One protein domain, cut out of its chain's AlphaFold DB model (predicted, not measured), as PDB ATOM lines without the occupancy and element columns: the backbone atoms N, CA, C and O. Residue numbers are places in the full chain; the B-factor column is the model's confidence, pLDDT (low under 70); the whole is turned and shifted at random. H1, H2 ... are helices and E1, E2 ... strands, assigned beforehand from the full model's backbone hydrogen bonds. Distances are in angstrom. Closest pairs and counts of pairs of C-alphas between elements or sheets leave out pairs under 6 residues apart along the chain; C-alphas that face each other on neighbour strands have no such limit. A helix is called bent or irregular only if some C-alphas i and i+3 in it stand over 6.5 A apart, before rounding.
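Overview. This is residues 965 to 1065 of the 1068 residues of an uncharacterized protein of Pirellulimonas nuda (UniProt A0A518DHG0). What would one see first? A small hairpin of two strands, E1 and E2, bridges one end of two long helices, H2 and H3, which run opposite ways along two sides of the domain with a gap between them. The link of residues 1024 to 1038 loops through this gap, and the short helix H1 lies out beyond H3. How is it made up? The printed part has 101 residues, with three named helices and two named strands in the order H1, H2, E1, E2, H3; the sheet, order E1 - E2, is antiparallel and the class is mostly helix. The whole is compact, with a radius of gyration of the C-alphas of 13.6 A and spans of 41 by 32 by 21 A.

Along the chain. Where are the strands? E1 is residues 1019 to 1023, 13.2 A from first to last C-alpha, and E2 is residues 1039 to 1043, 13.0 A. Where are the helices? H2, residues 991 to 1011, is 30.3 A long and begins at C-alpha 991 (-50.630, -1.354, -38.954). H3, residues 1044 to 1063, is 26.6 A long and ends at C-alpha 1063 (-38.333, 3.978, -35.401). H1, residues 971 to 974, is 7.5 A long and begins at C-alpha 971 (-32.529, 2.722, -21.059). Are any irregular? H1 is irregular, with C-alphas 971 and 974 7.5 A apart, and H3 only just, with C-alphas 1049 and 1052 6.8 A apart.

Arrangement. How do the strands pair? E1 and E2 form a hairpin, antiparallel at 145 degrees between directions. N 1020 and O 1042 are within hydrogen-bond range at 2.9 A, as are N 1040 and O 1022 at 3.0 A. Which helices come close to E1? The closest C-alphas of H2 and E1 are those of Asn 1005 and Val 1021, 6.0 A apart. Those of H3 and E1 are of Arg 1044 and Val 1019, 4.7 A apart. How do the helices stand to each other? H2 and H3 are apart, and so are H1 and H2. H1 and H3 are close but not clearly touching, the closest C-alphas being those of Asp 974 and Trp 1054, 7.5 A apart. What of the helices' backbones? O i to N i+4 pairs are within hydrogen-bond range in 16 of 17 cases in H2 and 13 of 16 in H3, while H1 is too short for such a pair.

Size, cuts and confidence. How large is it? The two C-alphas farthest apart in the domain, those of Gly 1013 and Gly 1065, are 41.7 A apart. Which links are long? Those from H1 to H2, 16 residues, and from E1 to E2, 15 residues, are long; E2 to H3 is tight. Is it cut or uncertain? The printed part has no cut, its mean pLDDT is 96.8, and no printed residue is under 70.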
ATOM      1  N   PHE A 965     -36.711  -6.760 -28.904       94.31
ATOM      2  CA  PHE A 965     -35.641  -6.079 -28.178       94.31
ATOM      3  C   PHE A 965     -35.913  -6.075 -26.664       94.31
ATOM      4  O   PHE A 965     -37.024  -6.363 -26.215       94.31
ATOM      5  N   SER A 966     -34.902  -5.718 -25.871       95.06
ATOM      6  CA  SER A 966     -35.004  -5.550 -24.417       95.06
ATOM      7  C   SER A 966     -34.473  -4.179 -24.018       95.06
ATOM      8  O   SER A 966     -33.377  -3.805 -24.426       95.06
ATOM      9  N   ILE A 967     -35.230  -3.445 -23.204       95.19
ATOM     10  CA  ILE A 967     -34.790  -2.166 -22.637       95.19
ATOM     11  C   ILE A 967     -33.809  -2.473 -21.497       95.19
ATOM     12  O   ILE A 967     -34.115  -3.275 -20.613       95.19
ATOM     13  N   THR A 968     -32.619  -1.874 -21.530       94.94
ATOM     14  CA  THR A 968     -31.605  -2.038 -20.476       94.94
ATOM     15  C   THR A 968     -31.919  -1.157 -19.263       94.94
ATOM     16  O   THR A 968     -32.685  -0.200 -19.361       94.94
ATOM     17  N   GLU A 969     -31.278  -1.416 -18.119       94.12
ATOM     18  CA  GLU A 969     -31.384  -0.547 -16.932       94.12
ATOM     19  C   GLU A 969     -30.998   0.913 -17.248       94.12
ATOM     20  O   GLU A 969     -31.666   1.845 -16.810       94.12
ATOM     21  N   GLN A 970     -29.978   1.116 -18.091       93.06
ATOM     22  CA  GLN A 970     -29.578   2.440 -18.577       93.06
ATOM     23  C   GLN A 970     -30.624   3.058 -19.526       93.06
ATOM     24  O   GLN A 970     -30.787   4.275 -19.524       93.06
ATOM     25  N   GLY A 971     -31.372   2.252 -20.288       93.12
ATOM     26  CA  GLY A 971     -32.529   2.722 -21.059       93.12
ATOM     27  C   GLY A 971     -33.690   3.186 -20.169       93.12
ATOM     28  O   GLY A 971     -34.342   4.181 -20.474       93.12
ATOM     29  N   PHE A 972     -33.906   2.530 -19.023       96.44
ATOM     30  CA  PHE A 972     -34.902   2.916 -18.011       96.44
ATOM     31  C   PHE A 972     -34.478   4.074 -17.088       96.44
ATOM     32  O   PHE A 972     -35.225   4.412 -16.167       96.44
ATOM     33  N   ARG A 973     -33.315   4.700 -17.315       94.06
ATOM     34  CA  ARG A 973     -32.749   5.743 -16.441       94.06
ATOM     35  C   ARG A 973     -33.677   6.939 -16.211       94.06
ATOM     36  O   ARG A 973     -33.757   7.420 -15.088       94.06
ATOM     37  N   ASP A 974     -34.402   7.357 -17.247       95.19
ATOM     38  CA  ASP A 974     -35.335   8.493 -17.194       95.19
ATOM     39  C   ASP A 974     -36.810   8.047 -17.086       95.19
ATOM     40  O   ASP A 974     -37.721   8.818 -17.399       95.19
ATOM     41  N   TYR A 975     -37.066   6.782 -16.722       97.31
ATOM     42  CA  TYR A 975     -38.425   6.268 -16.525       97.31
ATOM     43  C   TYR A 975     -39.000   6.793 -15.197       97.31
ATOM     44  O   TYR A 975     -38.307   6.686 -14.184       97.31
ATOM     45  N   PRO A 976     -40.239   7.322 -15.155       97.12
ATOM     46  CA  PRO A 976     -40.745   8.021 -13.970       97.12
ATOM     47  C   PRO A 976     -40.781   7.162 -12.702       97.12
ATOM     48  O   PRO A 976     -41.257   6.023 -12.712       97.12
ATOM     49  N   GLU A 977     -40.296   7.728 -11.594       95.50
ATOM     50  CA  GLU A 977     -40.250   7.042 -10.302       95.50
ATOM     51  C   GLU A 977     -41.657   6.683  -9.792       95.50
ATOM     52  O   GLU A 977     -42.649   7.360 -10.057       95.50
ATOM     53  N   GLY A 978     -41.757   5.571  -9.061       94.25
ATOM     54  CA  GLY A 978     -43.028   5.053  -8.544       94.25
ATOM     55  C   GLY A 978     -43.927   4.362  -9.581       94.25
ATOM     56  O   GLY A 978     -44.853   3.654  -9.189       94.25
ATOM     57  N   VAL A 979     -43.646   4.484 -10.883       97.00
ATOM     58  CA  VAL A 979     -44.327   3.704 -11.926       97.00
ATOM     59  C   VAL A 979     -43.612   2.353 -12.093       97.00
ATOM     60  O   VAL A 979     -42.401   2.334 -12.317       97.00
ATOM     61  N   PRO A 980     -44.313   1.204 -12.019       96.06
ATOM     62  CA  PRO A 980     -43.695  -0.095 -12.270       96.06
ATOM     63  C   PRO A 980     -43.090  -0.165 -13.680       96.06
ATOM     64  O   PRO A 980     -43.777   0.083 -14.675       96.06
ATOM     65  N   ARG A 981     -41.801  -0.506 -13.771       96.94
ATOM     66  CA  ARG A 981     -41.129  -0.766 -15.050       96.94
ATOM     67  C   ARG A 981     -41.640  -2.097 -15.624       96.94
ATOM     68  O   ARG A 981     -41.671  -3.080 -14.885       96.94
ATOM     69  N   PRO A 982     -42.049  -2.167 -16.901       96.56
ATOM     70  CA  PRO A 982     -42.501  -3.419 -17.500       96.56
ATOM     71  C   PRO A 982     -41.341  -4.359 -17.842       96.56
ATOM     72  O   PRO A 982     -40.271  -3.927 -18.265       96.56
ATOM     73  N   GLU A 983     -41.602  -5.661 -17.757       94.44
ATOM     74  CA  GLU A 983     -40.628  -6.714 -18.053       94.44
ATOM     75  C   GLU A 983     -40.824  -7.377 -19.436       94.44
ATOM     76  O   GLU A 983     -41.808  -7.163 -20.163       94.44
ATOM     77  N   GLY A 984     -39.867  -8.245 -19.778       87.25
ATOM     78  CA  GLY A 984     -39.920  -9.164 -20.916       87.25
ATOM     79  C   GLY A 984     -39.635  -8.521 -22.280       87.25
ATOM     80  O   GLY A 984     -39.615  -7.295 -22.402       87.25
ATOM     81  N   PRO A 985     -39.455  -9.335 -23.336       94.19
ATOM     82  CA  PRO A 985     -39.125  -8.846 -24.672       94.19
ATOM     83  C   PRO A 985     -40.211  -7.903 -25.197       94.19
ATOM     84  O   PRO A 985     -41.412  -8.170 -25.083       94.19
ATOM     85  N   PHE A 986     -39.788  -6.770 -25.740       97.00
ATOM     86  CA  PHE A 986     -40.627  -5.790 -26.418       97.00
ATOM     87  C   PHE A 986     -40.556  -6.065 -27.923       97.00
ATOM     88  O   PHE A 986     -39.511  -6.468 -28.427       97.00
ATOM     89  N   ARG A 987     -41.656  -5.855 -28.646       96.56
ATOM     90  CA  ARG A 987     -41.708  -5.876 -30.117       96.56
ATOM     91  C   ARG A 987     -42.549  -4.692 -30.556       96.56
ATOM     92  O   ARG A 987     -43.589  -4.443 -29.948       96.56
ATOM     93  N   LEU A 988     -42.104  -3.965 -31.571       97.12
ATOM     94  CA  LEU A 988     -42.891  -2.869 -32.123       97.12
ATOM     95  C   LEU A 988     -44.083  -3.445 -32.907       97.12
ATOM     96  O   LEU A 988     -43.901  -4.349 -33.719       97.12
ATOM     97  N   LEU A 989     -45.297  -2.967 -32.631       97.19
ATOM     98  CA  LEU A 989     -46.496  -3.331 -33.394       97.19
ATOM     99  C   LEU A 989     -46.816  -2.242 -34.416       97.19
ATOM    100  O   LEU A 989     -46.790  -1.058 -34.080       97.19
ATOM    101  N   ASP A 990     -47.205  -2.642 -35.623       96.50
ATOM    102  CA  ASP A 990     -47.530  -1.729 -36.719       96.50
ATOM    103  C   ASP A 990     -48.813  -2.137 -37.454       96.50
ATOM    104  O   ASP A 990     -49.254  -3.289 -37.397       96.50
ATOM    105  N   GLY A 991     -49.425  -1.166 -38.141       97.00
ATOM    106  CA  GLY A 991     -50.630  -1.354 -38.954       97.00
ATOM    107  C   GLY A 991     -51.786  -2.026 -38.205       97.00
ATOM    108  O   GLY A 991     -52.055  -1.726 -37.040       97.00
ATOM    109  N   ASP A 992     -52.451  -2.963 -38.883       97.75
ATOM    110  CA  ASP A 992     -53.646  -3.658 -38.391       97.75
ATOM    111  C   ASP A 992     -53.440  -4.357 -37.033       97.75
ATOM    112  O   ASP A 992     -54.376  -4.443 -36.235       97.75
ATOM    113  N   GLU A 993     -52.225  -4.844 -36.741       96.88
ATOM    114  CA  GLU A 993     -51.912  -5.493 -35.462       96.88
ATOM    115  C   GLU A 993     -51.921  -4.473 -34.312       96.88
ATOM    116  O   GLU A 993     -52.536  -4.712 -33.265       96.88
ATOM    117  N   TYR A 994     -51.309  -3.304 -34.530       97.44
ATOM    118  CA  TYR A 994     -51.360  -2.195 -33.581       97.44
ATOM    119  C   TYR A 994     -52.787  -1.673 -33.395       97.44
ATOM    120  O   TYR A 994     -53.227  -1.514 -32.255       97.44
ATOM    121  N   ASP A 995     -53.539  -1.458 -34.476       98.00
ATOM    122  CA  ASP A 995     -54.900  -0.917 -34.395       98.00
ATOM    123  C   ASP A 995     -55.873  -1.887 -33.709       98.00
ATOM    124  O   ASP A 995     -56.691  -1.472 -32.877       98.00
ATOM    125  N   ALA A 996     -55.751  -3.195 -33.963       98.06
ATOM    126  CA  ALA A 996     -56.504  -4.221 -33.248       98.06
ATOM    127  C   ALA A 996     -56.173  -4.223 -31.744       98.06
ATOM    128  O   ALA A 996     -57.085  -4.183 -30.906       98.06
ATOM    129  N   ALA A 997     -54.883  -4.197 -31.386       97.94
ATOM    130  CA  ALA A 997     -54.440  -4.132 -29.996       97.94
ATOM    131  C   ALA A 997     -54.888  -2.829 -29.308       97.94
ATOM    132  O   ALA A 997     -55.391  -2.854 -28.181       97.94
ATOM    133  N   ARG A 998     -54.798  -1.680 -29.990       98.12
ATOM    134  CA  ARG A 998     -55.198  -0.372 -29.454       98.12
ATOM    135  C   ARG A 998     -56.708  -0.271 -29.259       98.12
ATOM    136  O   ARG A 998     -57.154   0.237 -28.227       98.12
ATOM    137  N   LYS A 999     -57.506  -0.827 -30.174       98.25
ATOM    138  CA  LYS A 999     -58.966  -0.960 -30.029       98.25
ATOM    139  C   LYS A 999     -59.340  -1.842 -28.833       98.25
ATOM    140  O   LYS A 999     -60.219  -1.465 -28.055       98.25
ATOM    141  N   ALA A1000     -58.650  -2.968 -28.639       98.38
ATOM    142  CA  ALA A1000     -58.840  -3.831 -27.475       98.38
ATOM    143  C   ALA A1000     -58.468  -3.120 -26.155       98.38
ATOM    144  O   ALA A1000     -59.255  -3.151 -25.206       98.38
ATOM    145  N   ALA A1001     -57.343  -2.398 -26.114       98.38
ATOM    146  CA  ALA A1001     -56.914  -1.631 -24.943       98.38
ATOM    147  C   ALA A1001     -57.885  -0.499 -24.581       98.38
ATOM    148  O   ALA A1001     -58.284  -0.372 -23.424       98.38
ATOM    149  N   ASN A1002     -58.356   0.265 -25.570       98.25
ATOM    150  CA  ASN A1002     -59.355   1.317 -25.363       98.25
ATOM    151  C   ASN A1002     -60.672   0.767 -24.777       98.25
ATOM    152  O   ASN A1002     -61.300   1.421 -23.940       98.25
ATOM    153  N   ASN A1003     -61.077  -0.444 -25.171       98.31
ATOM    154  CA  ASN A1003     -62.241  -1.127 -24.605       98.31
ATOM    155  C   ASN A1003     -61.986  -1.627 -23.174       98.31
ATOM    156  O   ASN A1003     -62.832  -1.416 -22.301       98.31
ATOM    157  N   ALA A1004     -60.818  -2.221 -22.906       98.38
ATOM    158  CA  ALA A1004     -60.414  -2.647 -21.566       98.38
ATOM    159  C   ALA A1004     -60.375  -1.463 -20.586       98.38
ATOM    160  O   ALA A1004     -61.009  -1.511 -19.533       98.38
ATOM    161  N   ASN A1005     -59.744  -0.352 -20.968       98.31
ATOM    162  CA  ASN A1005     -59.626   0.840 -20.124       98.31
ATOM    163  C   ASN A1005     -61.002   1.469 -19.859       98.31
ATOM    164  O   ASN A1005     -61.295   1.866 -18.733       98.31
ATOM    165  N   ARG A1006     -61.899   1.492 -20.856       98.12
ATOM    166  CA  ARG A1006     -63.295   1.947 -20.692       98.12
ATOM    167  C   ARG A1006     -64.129   1.019 -19.797       98.12
ATOM    168  O   ARG A1006     -65.106   1.470 -19.198       98.12
ATOM    169  N   LYS A1007     -63.785  -0.268 -19.699       98.19
ATOM    170  CA  LYS A1007     -64.364  -1.186 -18.707       98.19
ATOM    171  C   LYS A1007     -63.812  -0.867 -17.316       98.19
ATOM    172  O   LYS A1007     -64.584  -0.448 -16.464       98.19
ATOM    173  N   ILE A1008     -62.491  -0.916 -17.137       98.12
ATOM    174  CA  ILE A1008     -61.791  -0.637 -15.869       98.12
ATOM    175  C   ILE A1008     -62.253   0.695 -15.251       98.12
ATOM    176  O   ILE A1008     -62.674   0.718 -14.097       98.12
ATOM    177  N   ARG A1009     -62.295   1.790 -16.027       98.00
ATOM    178  CA  ARG A1009     -62.745   3.103 -15.525       98.00
ATOM    179  C   ARG A1009     -64.183   3.129 -15.011       98.00
ATOM    180  O   ARG A1009     -64.466   3.930 -14.126       98.00
ATOM    181  N   ARG A1010     -65.090   2.319 -15.566       98.06
ATOM    182  CA  ARG A1010     -66.480   2.226 -15.088       98.06
ATOM    183  C   ARG A1010     -66.559   1.331 -13.858       98.06
ATOM    184  O   ARG A1010     -67.082   1.762 -12.839       98.06
ATOM    185  N   ASP A1011     -65.986   0.137 -13.952       98.00
ATOM    186  CA  ASP A1011     -66.032  -0.893 -12.912       98.00
ATOM    187  C   ASP A1011     -65.383  -0.433 -11.593       98.00
ATOM    188  O   ASP A1011     -65.842  -0.811 -10.519       98.00
ATOM    189  N   GLN A1012     -64.341   0.404 -11.666       98.00
ATOM    190  CA  GLN A1012     -63.623   0.966 -10.513       98.00
ATOM    191  C   GLN A1012     -64.053   2.405 -10.155       98.00
ATOM    192  O   GLN A1012     -63.406   3.056  -9.340       98.00
ATOM    193  N   GLY A1013     -65.113   2.947 -10.772       97.75
ATOM    194  CA  GLY A1013     -65.622   4.291 -10.450       97.75
ATOM    195  C   GLY A1013     -64.690   5.460 -10.816       97.75
ATOM    196  O   GLY A1013     -64.876   6.571 -10.326       97.75
ATOM    197  N   LEU A1014     -63.705   5.246 -11.695       98.00
ATOM    198  CA  LEU A1014     -62.705   6.244 -12.109       98.00
ATOM    199  C   LEU A1014     -63.239   7.261 -13.139       98.00
ATOM    200  O   LEU A1014     -62.468   8.034 -13.714       98.00
ATOM    201  N   VAL A1015     -64.534   7.248 -13.453       97.81
ATOM    202  CA  VAL A1015     -65.164   8.252 -14.322       97.81
ATOM    203  C   VAL A1015     -65.199   9.595 -13.584       97.81
ATOM    204  O   VAL A1015     -65.552   9.652 -12.413       97.81
ATOM    205  N   GLY A1016     -64.786  10.679 -14.245       97.44
ATOM    206  CA  GLY A1016     -64.693  12.021 -13.647       97.44
ATOM    207  C   GLY A1016     -63.445  12.274 -12.787       97.44
ATOM    208  O   GLY A1016     -63.011  13.418 -12.685       97.44
ATOM    209  N   GLN A1017     -62.811  11.235 -12.235       98.25
ATOM    210  CA  GLN A1017     -61.594  11.381 -11.426       98.25
ATOM    211  C   GLN A1017     -60.393  11.918 -12.235       98.25
ATOM    212  O   GLN A1017     -60.288  11.704 -13.451       98.25
ATOM    213  N   LYS A1018     -59.441  12.566 -11.544       98.00
ATOM    214  CA  LYS A1018     -58.160  13.058 -12.102       98.00
ATOM    215  C   LYS A1018     -57.113  11.956 -12.361       98.00
ATOM    216  O   LYS A1018     -55.977  12.271 -12.665       98.00
ATOM    217  N   VAL A1019     -57.492  10.681 -12.329       98.31
ATOM    218  CA  VAL A1019     -56.630   9.554 -12.734       98.31
ATOM    219  C   VAL A1019     -56.942   9.085 -14.155       98.31
ATOM    220  O   VAL A1019     -58.056   9.287 -14.647       98.31
ATOM    221  N   ASP A1020     -55.991   8.429 -14.812       98.19
ATOM    222  CA  ASP A1020     -56.159   7.728 -16.088       98.19
ATOM    223  C   ASP A1020     -55.640   6.274 -15.965       98.19
ATOM    224  O   ASP A1020     -54.769   5.977 -15.151       98.19
ATOM    225  N   VAL A1021     -56.201   5.346 -16.751       98.31
ATOM    226  CA  VAL A1021     -55.734   3.945 -16.799       98.31
ATOM    227  C   VAL A1021     -54.635   3.845 -17.853       98.31
ATOM    228  O   VAL A1021     -54.893   4.150 -19.019       98.31
ATOM    229  N   HIS A1022     -53.444   3.428 -17.436       98.12
ATOM    230  CA  HIS A1022     -52.243   3.322 -18.259       98.12
ATOM    231  C   HIS A1022     -51.874   1.857 -18.539       98.12
ATOM    232  O   HIS A1022     -52.066   0.985 -17.691       98.12
ATOM    233  N   GLU A1023     -51.321   1.595 -19.723       98.25
ATOM    234  CA  GLU A1023     -50.676   0.327 -20.072       98.25
ATOM    235  C   GLU A1023     -49.219   0.318 -19.575       98.25
ATOM    236  O   GLU A1023     -48.395   0.986 -20.190       98.25
ATOM    237  N   LEU A1024     -48.878  -0.455 -18.531       97.44
ATOM    238  CA  LEU A1024     -47.500  -0.520 -17.992       97.44
ATOM    239  C   LEU A1024     -46.467  -0.832 -19.085       97.44
ATOM    240  O   LEU A1024     -45.433  -0.180 -19.180       97.44
ATOM    241  N   LYS A1025     -46.788  -1.803 -19.942       97.81
ATOM    242  CA  LYS A1025     -46.176  -2.036 -21.249       97.81
ATOM    243  C   LYS A1025     -47.184  -1.594 -22.313       97.81
ATOM    244  O   LYS A1025     -48.216  -2.262 -22.454       97.81
ATOM    245  N   PRO A1026     -46.949  -0.507 -23.069       98.19
ATOM    246  CA  PRO A1026     -47.897  -0.055 -24.080       98.19
ATOM    247  C   PRO A1026     -48.135  -1.103 -25.166       98.19
ATOM    248  O   PRO A1026     -47.232  -1.848 -25.548       98.19
ATOM    249  N   VAL A1027     -49.343  -1.111 -25.736       98.25
ATOM    250  CA  VAL A1027     -49.686  -2.015 -26.852       98.25
ATOM    251  C   VAL A1027     -48.757  -1.851 -28.059       98.25
ATOM    252  O   VAL A1027     -48.441  -2.843 -28.700       98.25
ATOM    253  N   LYS A1028     -48.237  -0.641 -28.319       97.94
ATOM    254  CA  LYS A1028     -47.234  -0.371 -29.369       97.94
ATOM    255  C   LYS A1028     -45.947  -1.193 -29.198       97.94
ATOM    256  O   LYS A1028     -45.278  -1.455 -30.185       97.94
ATOM    257  N   PHE A1029     -45.643  -1.639 -27.976       97.75
ATOM    258  CA  PHE A1029     -44.470  -2.446 -27.628       97.75
ATOM    259  C   PHE A1029     -44.821  -3.903 -27.267       97.75
ATOM    260  O   PHE A1029     -44.150  -4.528 -26.439       97.75
ATOM    261  N   ASN A1030     -45.890  -4.445 -27.868       97.62
ATOM    262  CA  ASN A1030     -46.385  -5.809 -27.644       97.62
ATOM    263  C   ASN A1030     -46.772  -6.072 -26.170       97.62
ATOM    264  O   ASN A1030     -46.611  -7.174 -25.645       97.62
ATOM    265  N   GLY A1031     -47.276  -5.043 -25.480       97.81
ATOM    266  CA  GLY A1031     -47.923  -5.185 -24.176       97.81
ATOM    267  C   GLY A1031     -49.374  -5.654 -24.296       97.81
ATOM    268  O   GLY A1031     -50.079  -5.294 -25.241       97.81
ATOM    269  N   SER A1032     -49.841  -6.453 -23.333       97.81
ATOM    270  CA  SER A1032     -51.186  -7.036 -23.383       97.81
ATOM    271  C   SER A1032     -52.283  -5.958 -23.315       97.81
ATOM    272  O   SER A1032     -52.308  -5.166 -22.365       97.81
ATOM    273  N   PRO A1033     -53.228  -5.910 -24.273       98.19
ATOM    274  CA  PRO A1033     -54.257  -4.876 -24.301       98.19
ATOM    275  C   PRO A1033     -55.311  -5.039 -23.197       98.19
ATOM    276  O   PRO A1033     -55.931  -4.051 -22.800       98.19
ATOM    277  N   THR A1034     -55.532  -6.264 -22.712       98.31
ATOM    278  CA  THR A1034     -56.687  -6.637 -21.872       98.31
ATOM    279  C   THR A1034     -56.332  -7.231 -20.512       98.31
ATOM    280  O   THR A1034     -57.220  -7.334 -19.670       98.31
ATOM    281  N   ASP A1035     -55.080  -7.632 -20.293       98.06
ATOM    282  CA  ASP A1035     -54.618  -8.188 -19.016       98.06
ATOM    283  C   ASP A1035     -54.607  -7.111 -17.912       98.06
ATOM    284  O   ASP A1035     -53.923  -6.097 -18.085       98.06
ATOM    285  N   PRO A1036     -55.318  -7.301 -16.781       97.31
ATOM    286  CA  PRO A1036     -55.267  -6.388 -15.641       97.31
ATOM    287  C   PRO A1036     -53.866  -6.190 -15.051       97.31
ATOM    288  O   PRO A1036     -53.595  -5.105 -14.545       97.31
ATOM    289  N   ALA A1037     -52.966  -7.179 -15.131       97.06
ATOM    290  CA  ALA A1037     -51.596  -7.036 -14.631       97.06
ATOM    291  C   ALA A1037     -50.776  -6.020 -15.448       97.06
ATOM    292  O   ALA A1037     -49.861  -5.397 -14.917       97.06
ATOM    293  N   ASN A1038     -51.151  -5.771 -16.709       97.94
ATOM    294  CA  ASN A1038     -50.557  -4.729 -17.547       97.94
ATOM    295  C   ASN A1038     -51.224  -3.344 -17.365       97.94
ATOM    296  O   ASN A1038     -51.017  -2.450 -18.188       97.94
ATOM    297  N   LYS A1039     -52.073  -3.147 -16.343       98.00
ATOM    298  CA  LYS A1039     -52.879  -1.925 -16.173       98.00
ATOM    299  C   LYS A1039     -52.631  -1.266 -14.822       98.00
ATOM    300  O   LYS A1039     -53.005  -1.798 -13.782       98.00
ATOM    301  N   ALA A1040     -52.084  -0.055 -14.855       97.81
ATOM    302  CA  ALA A1040     -51.953   0.800 -13.681       97.81
ATOM    303  C   ALA A1040     -52.991   1.928 -13.700       97.81
ATOM    304  O   ALA A1040     -53.336   2.459 -14.757       97.81
ATOM    305  N   ILE A1041     -53.464   2.320 -12.518       98.19
ATOM    306  CA  ILE A1041     -54.176   3.586 -12.324       98.19
ATOM    307  C   ILE A1041     -53.104   4.617 -11.980       98.19
ATOM    308  O   ILE A1041     -52.482   4.511 -10.926       98.19
ATOM    309  N   LEU A1042     -52.870   5.583 -12.865       97.94
ATOM    310  CA  LEU A1042     -51.910   6.665 -12.640       97.94
ATOM    311  C   LEU A1042     -52.650   7.994 -12.501       97.94
ATOM    312  O   LEU A1042     -53.730   8.175 -13.072       97.94
ATOM    313  N   ASP A1043     -52.057   8.950 -11.785       98.31
ATOM    314  CA  ASP A1043     -52.515  10.334 -11.875       98.31
ATOM    315  C   ASP A1043     -52.410  10.833 -13.328       98.31
ATOM    316  O   ASP A1043     -51.497  10.457 -14.074       98.31
ATOM    317  N   ARG A1044     -53.380  11.646 -13.756       97.94
ATOM    318  CA  ARG A1044     -53.468  12.145 -15.131       97.94
ATOM    319  C   ARG A1044     -52.253  12.971 -15.534       97.94
ATOM    320  O   ARG A1044     -51.869  12.901 -16.703       97.94
ATOM    321  N   ASP A1045     -51.664  13.724 -14.615       97.81
ATOM    322  CA  ASP A1045     -50.510  14.560 -14.912       97.81
ATOM    323  C   ASP A1045     -49.251  13.704 -15.057       97.81
ATOM    324  O   ASP A1045     -48.617  13.778 -16.106       97.81
ATOM    325  N   LEU A1046     -48.967  12.801 -14.110       97.69
ATOM    326  CA  LEU A1046     -47.875  11.816 -14.213       97.69
ATOM    327  C   LEU A1046     -47.961  11.016 -15.529       97.69
ATOM    328  O   LEU A1046     -47.001  10.921 -16.298       97.69
ATOM    329  N   HIS A1047     -49.154  10.503 -15.844       97.94
ATOM    330  CA  HIS A1047     -49.414   9.737 -17.063       97.94
ATOM    331  C   HIS A1047     -49.098  10.522 -18.350       97.94
ATOM    332  O   HIS A1047     -48.557   9.952 -19.302       97.94
ATOM    333  N   ARG A1048     -49.450  11.814 -18.406       97.50
ATOM    334  CA  ARG A1048     -49.393  12.629 -19.634       97.50
ATOM    335  C   ARG A1048     -48.127  13.468 -19.777       97.50
ATOM    336  O   ARG A1048     -47.715  13.707 -20.907       97.50
ATOM    337  N   LYS A1049     -47.541  13.928 -18.672       97.62
ATOM    338  CA  LYS A1049     -46.359  14.805 -18.649       97.62
ATOM    339  C   LYS A1049     -45.052  14.016 -18.650       97.62
ATOM    340  O   LYS A1049     -44.067  14.492 -19.200       97.62
ATOM    341  N   GLU A1050     -45.054  12.809 -18.085       97.56
ATOM    342  CA  GLU A1050     -43.823  12.053 -17.835       97.56
ATOM    343  C   GLU A1050     -43.837  10.692 -18.543       97.56
ATOM    344  O   GLU A1050     -43.019  10.450 -19.433       97.56
ATOM    345  N   VAL A1051     -44.813   9.831 -18.231       97.69
ATOM    346  CA  VAL A1051     -44.813   8.434 -18.706       97.69
ATOM    347  C   VAL A1051     -45.083   8.333 -20.212       97.69
ATOM    348  O   VAL A1051     -44.339   7.668 -20.932       97.69
ATOM    349  N   THR A1052     -46.112   9.019 -20.727       97.56
ATOM    350  CA  THR A1052     -46.411   9.002 -22.174       97.56
ATOM    351  C   THR A1052     -45.276   9.624 -23.009       97.56
ATOM    352  O   THR A1052     -44.858   8.995 -23.982       97.56
ATOM    353  N   PRO A1053     -44.699  10.793 -22.650       97.75
ATOM    354  CA  PRO A1053     -43.552  11.341 -23.372       97.75
ATOM    355  C   PRO A1053     -42.303  10.457 -23.328       97.75
ATOM    356  O   PRO A1053     -41.580  10.424 -24.320       97.75
ATOM    357  N   TRP A1054     -42.049   9.716 -22.241       97.94
ATOM    358  CA  TRP A1054     -40.943   8.754 -22.198       97.94
ATOM    359  C   TRP A1054     -41.130   7.621 -23.218       97.94
ATOM    360  O   TRP A1054     -40.235   7.377 -24.030       97.94
ATOM    361  N   TRP A1055     -42.315   7.000 -23.262       97.88
ATOM    362  CA  TRP A1055     -42.620   5.955 -24.250       97.88
ATOM    363  C   TRP A1055     -42.540   6.462 -25.692       97.88
ATOM    364  O   TRP A1055     -42.031   5.750 -26.557       97.88
ATOM    365  N   ASN A1056     -42.978   7.697 -25.948       97.25
ATOM    366  CA  ASN A1056     -42.870   8.317 -27.267       97.25
ATOM    367  C   ASN A1056     -41.405   8.585 -27.661       97.25
ATOM    368  O   ASN A1056     -41.044   8.369 -28.813       97.25
ATOM    369  N   ARG A1057     -40.536   9.008 -26.723       97.00
ATOM    370  CA  ARG A1057     -39.088   9.140 -26.987       97.00
ATOM    371  C   ARG A1057     -38.463   7.787 -27.328       97.00
ATOM    372  O   ARG A1057     -37.754   7.692 -28.324       97.00
ATOM    373  N   LEU A1058     -38.773   6.737 -26.562       96.06
ATOM    374  CA  LEU A1058     -38.293   5.383 -26.854       96.06
ATOM    375  C   LEU A1058     -38.765   4.894 -28.234       96.06
ATOM    376  O   LEU A1058     -37.956   4.382 -29.005       96.06
ATOM    377  N   GLN A1059     -40.048   5.090 -28.564       96.12
ATOM    378  CA  GLN A1059     -40.604   4.746 -29.876       96.12
ATOM    379  C   GLN A1059     -39.841   5.466 -30.992       96.12
ATOM    380  O   GLN A1059     -39.350   4.814 -31.910       96.12
ATOM    381  N   ASN A1060     -39.691   6.788 -30.881       95.88
ATOM    382  CA  ASN A1060     -39.011   7.602 -31.881       95.88
ATOM    383  C   ASN A1060     -37.544   7.186 -32.059       95.88
ATOM    384  O   ASN A1060     -37.069   7.151 -33.191       95.88
ATOM    385  N   ASN A1061     -36.827   6.849 -30.983       93.94
ATOM    386  CA  ASN A1061     -35.438   6.398 -31.085       93.94
ATOM    387  C   ASN A1061     -35.340   5.090 -31.891       93.94
ATOM    388  O   ASN A1061     -34.522   4.990 -32.802       93.94
ATOM    389  N   ILE A1062     -36.227   4.127 -31.621       93.00
ATOM    390  CA  ILE A1062     -36.273   2.839 -32.331       93.00
ATOM    391  C   ILE A1062     -36.694   3.029 -33.798       93.00
ATOM    392  O   ILE A1062     -36.024   2.525 -34.698       93.00
ATOM    393  N   GLU A1063     -37.775   3.772 -34.054       93.06
ATOM    394  CA  GLU A1063     -38.333   3.978 -35.401       93.06
ATOM    395  C   GLU A1063     -37.390   4.778 -36.319       93.06
ATOM    396  O   GLU A1063     -37.311   4.486 -37.511       93.06
ATOM    397  N   ASN A1064     -36.618   5.731 -35.780       93.62
ATOM    398  CA  ASN A1064     -35.625   6.497 -36.549       93.62
ATOM    399  C   ASN A1064     -34.246   5.810 -36.648       93.62
ATOM    400  O   ASN A1064     -33.314   6.398 -37.197       93.62
ATOM    401  N   GLY A1065     -34.080   4.591 -36.119       82.00
ATOM    402  CA  GLY A1065     -32.795   3.880 -36.135       82.00
ATOM    403  C   GLY A1065     -31.718   4.488 -35.227       82.00
ATOM    404  O   GLY A1065     -30.534   4.204 -35.404       82.00
TER     405      GLY A1065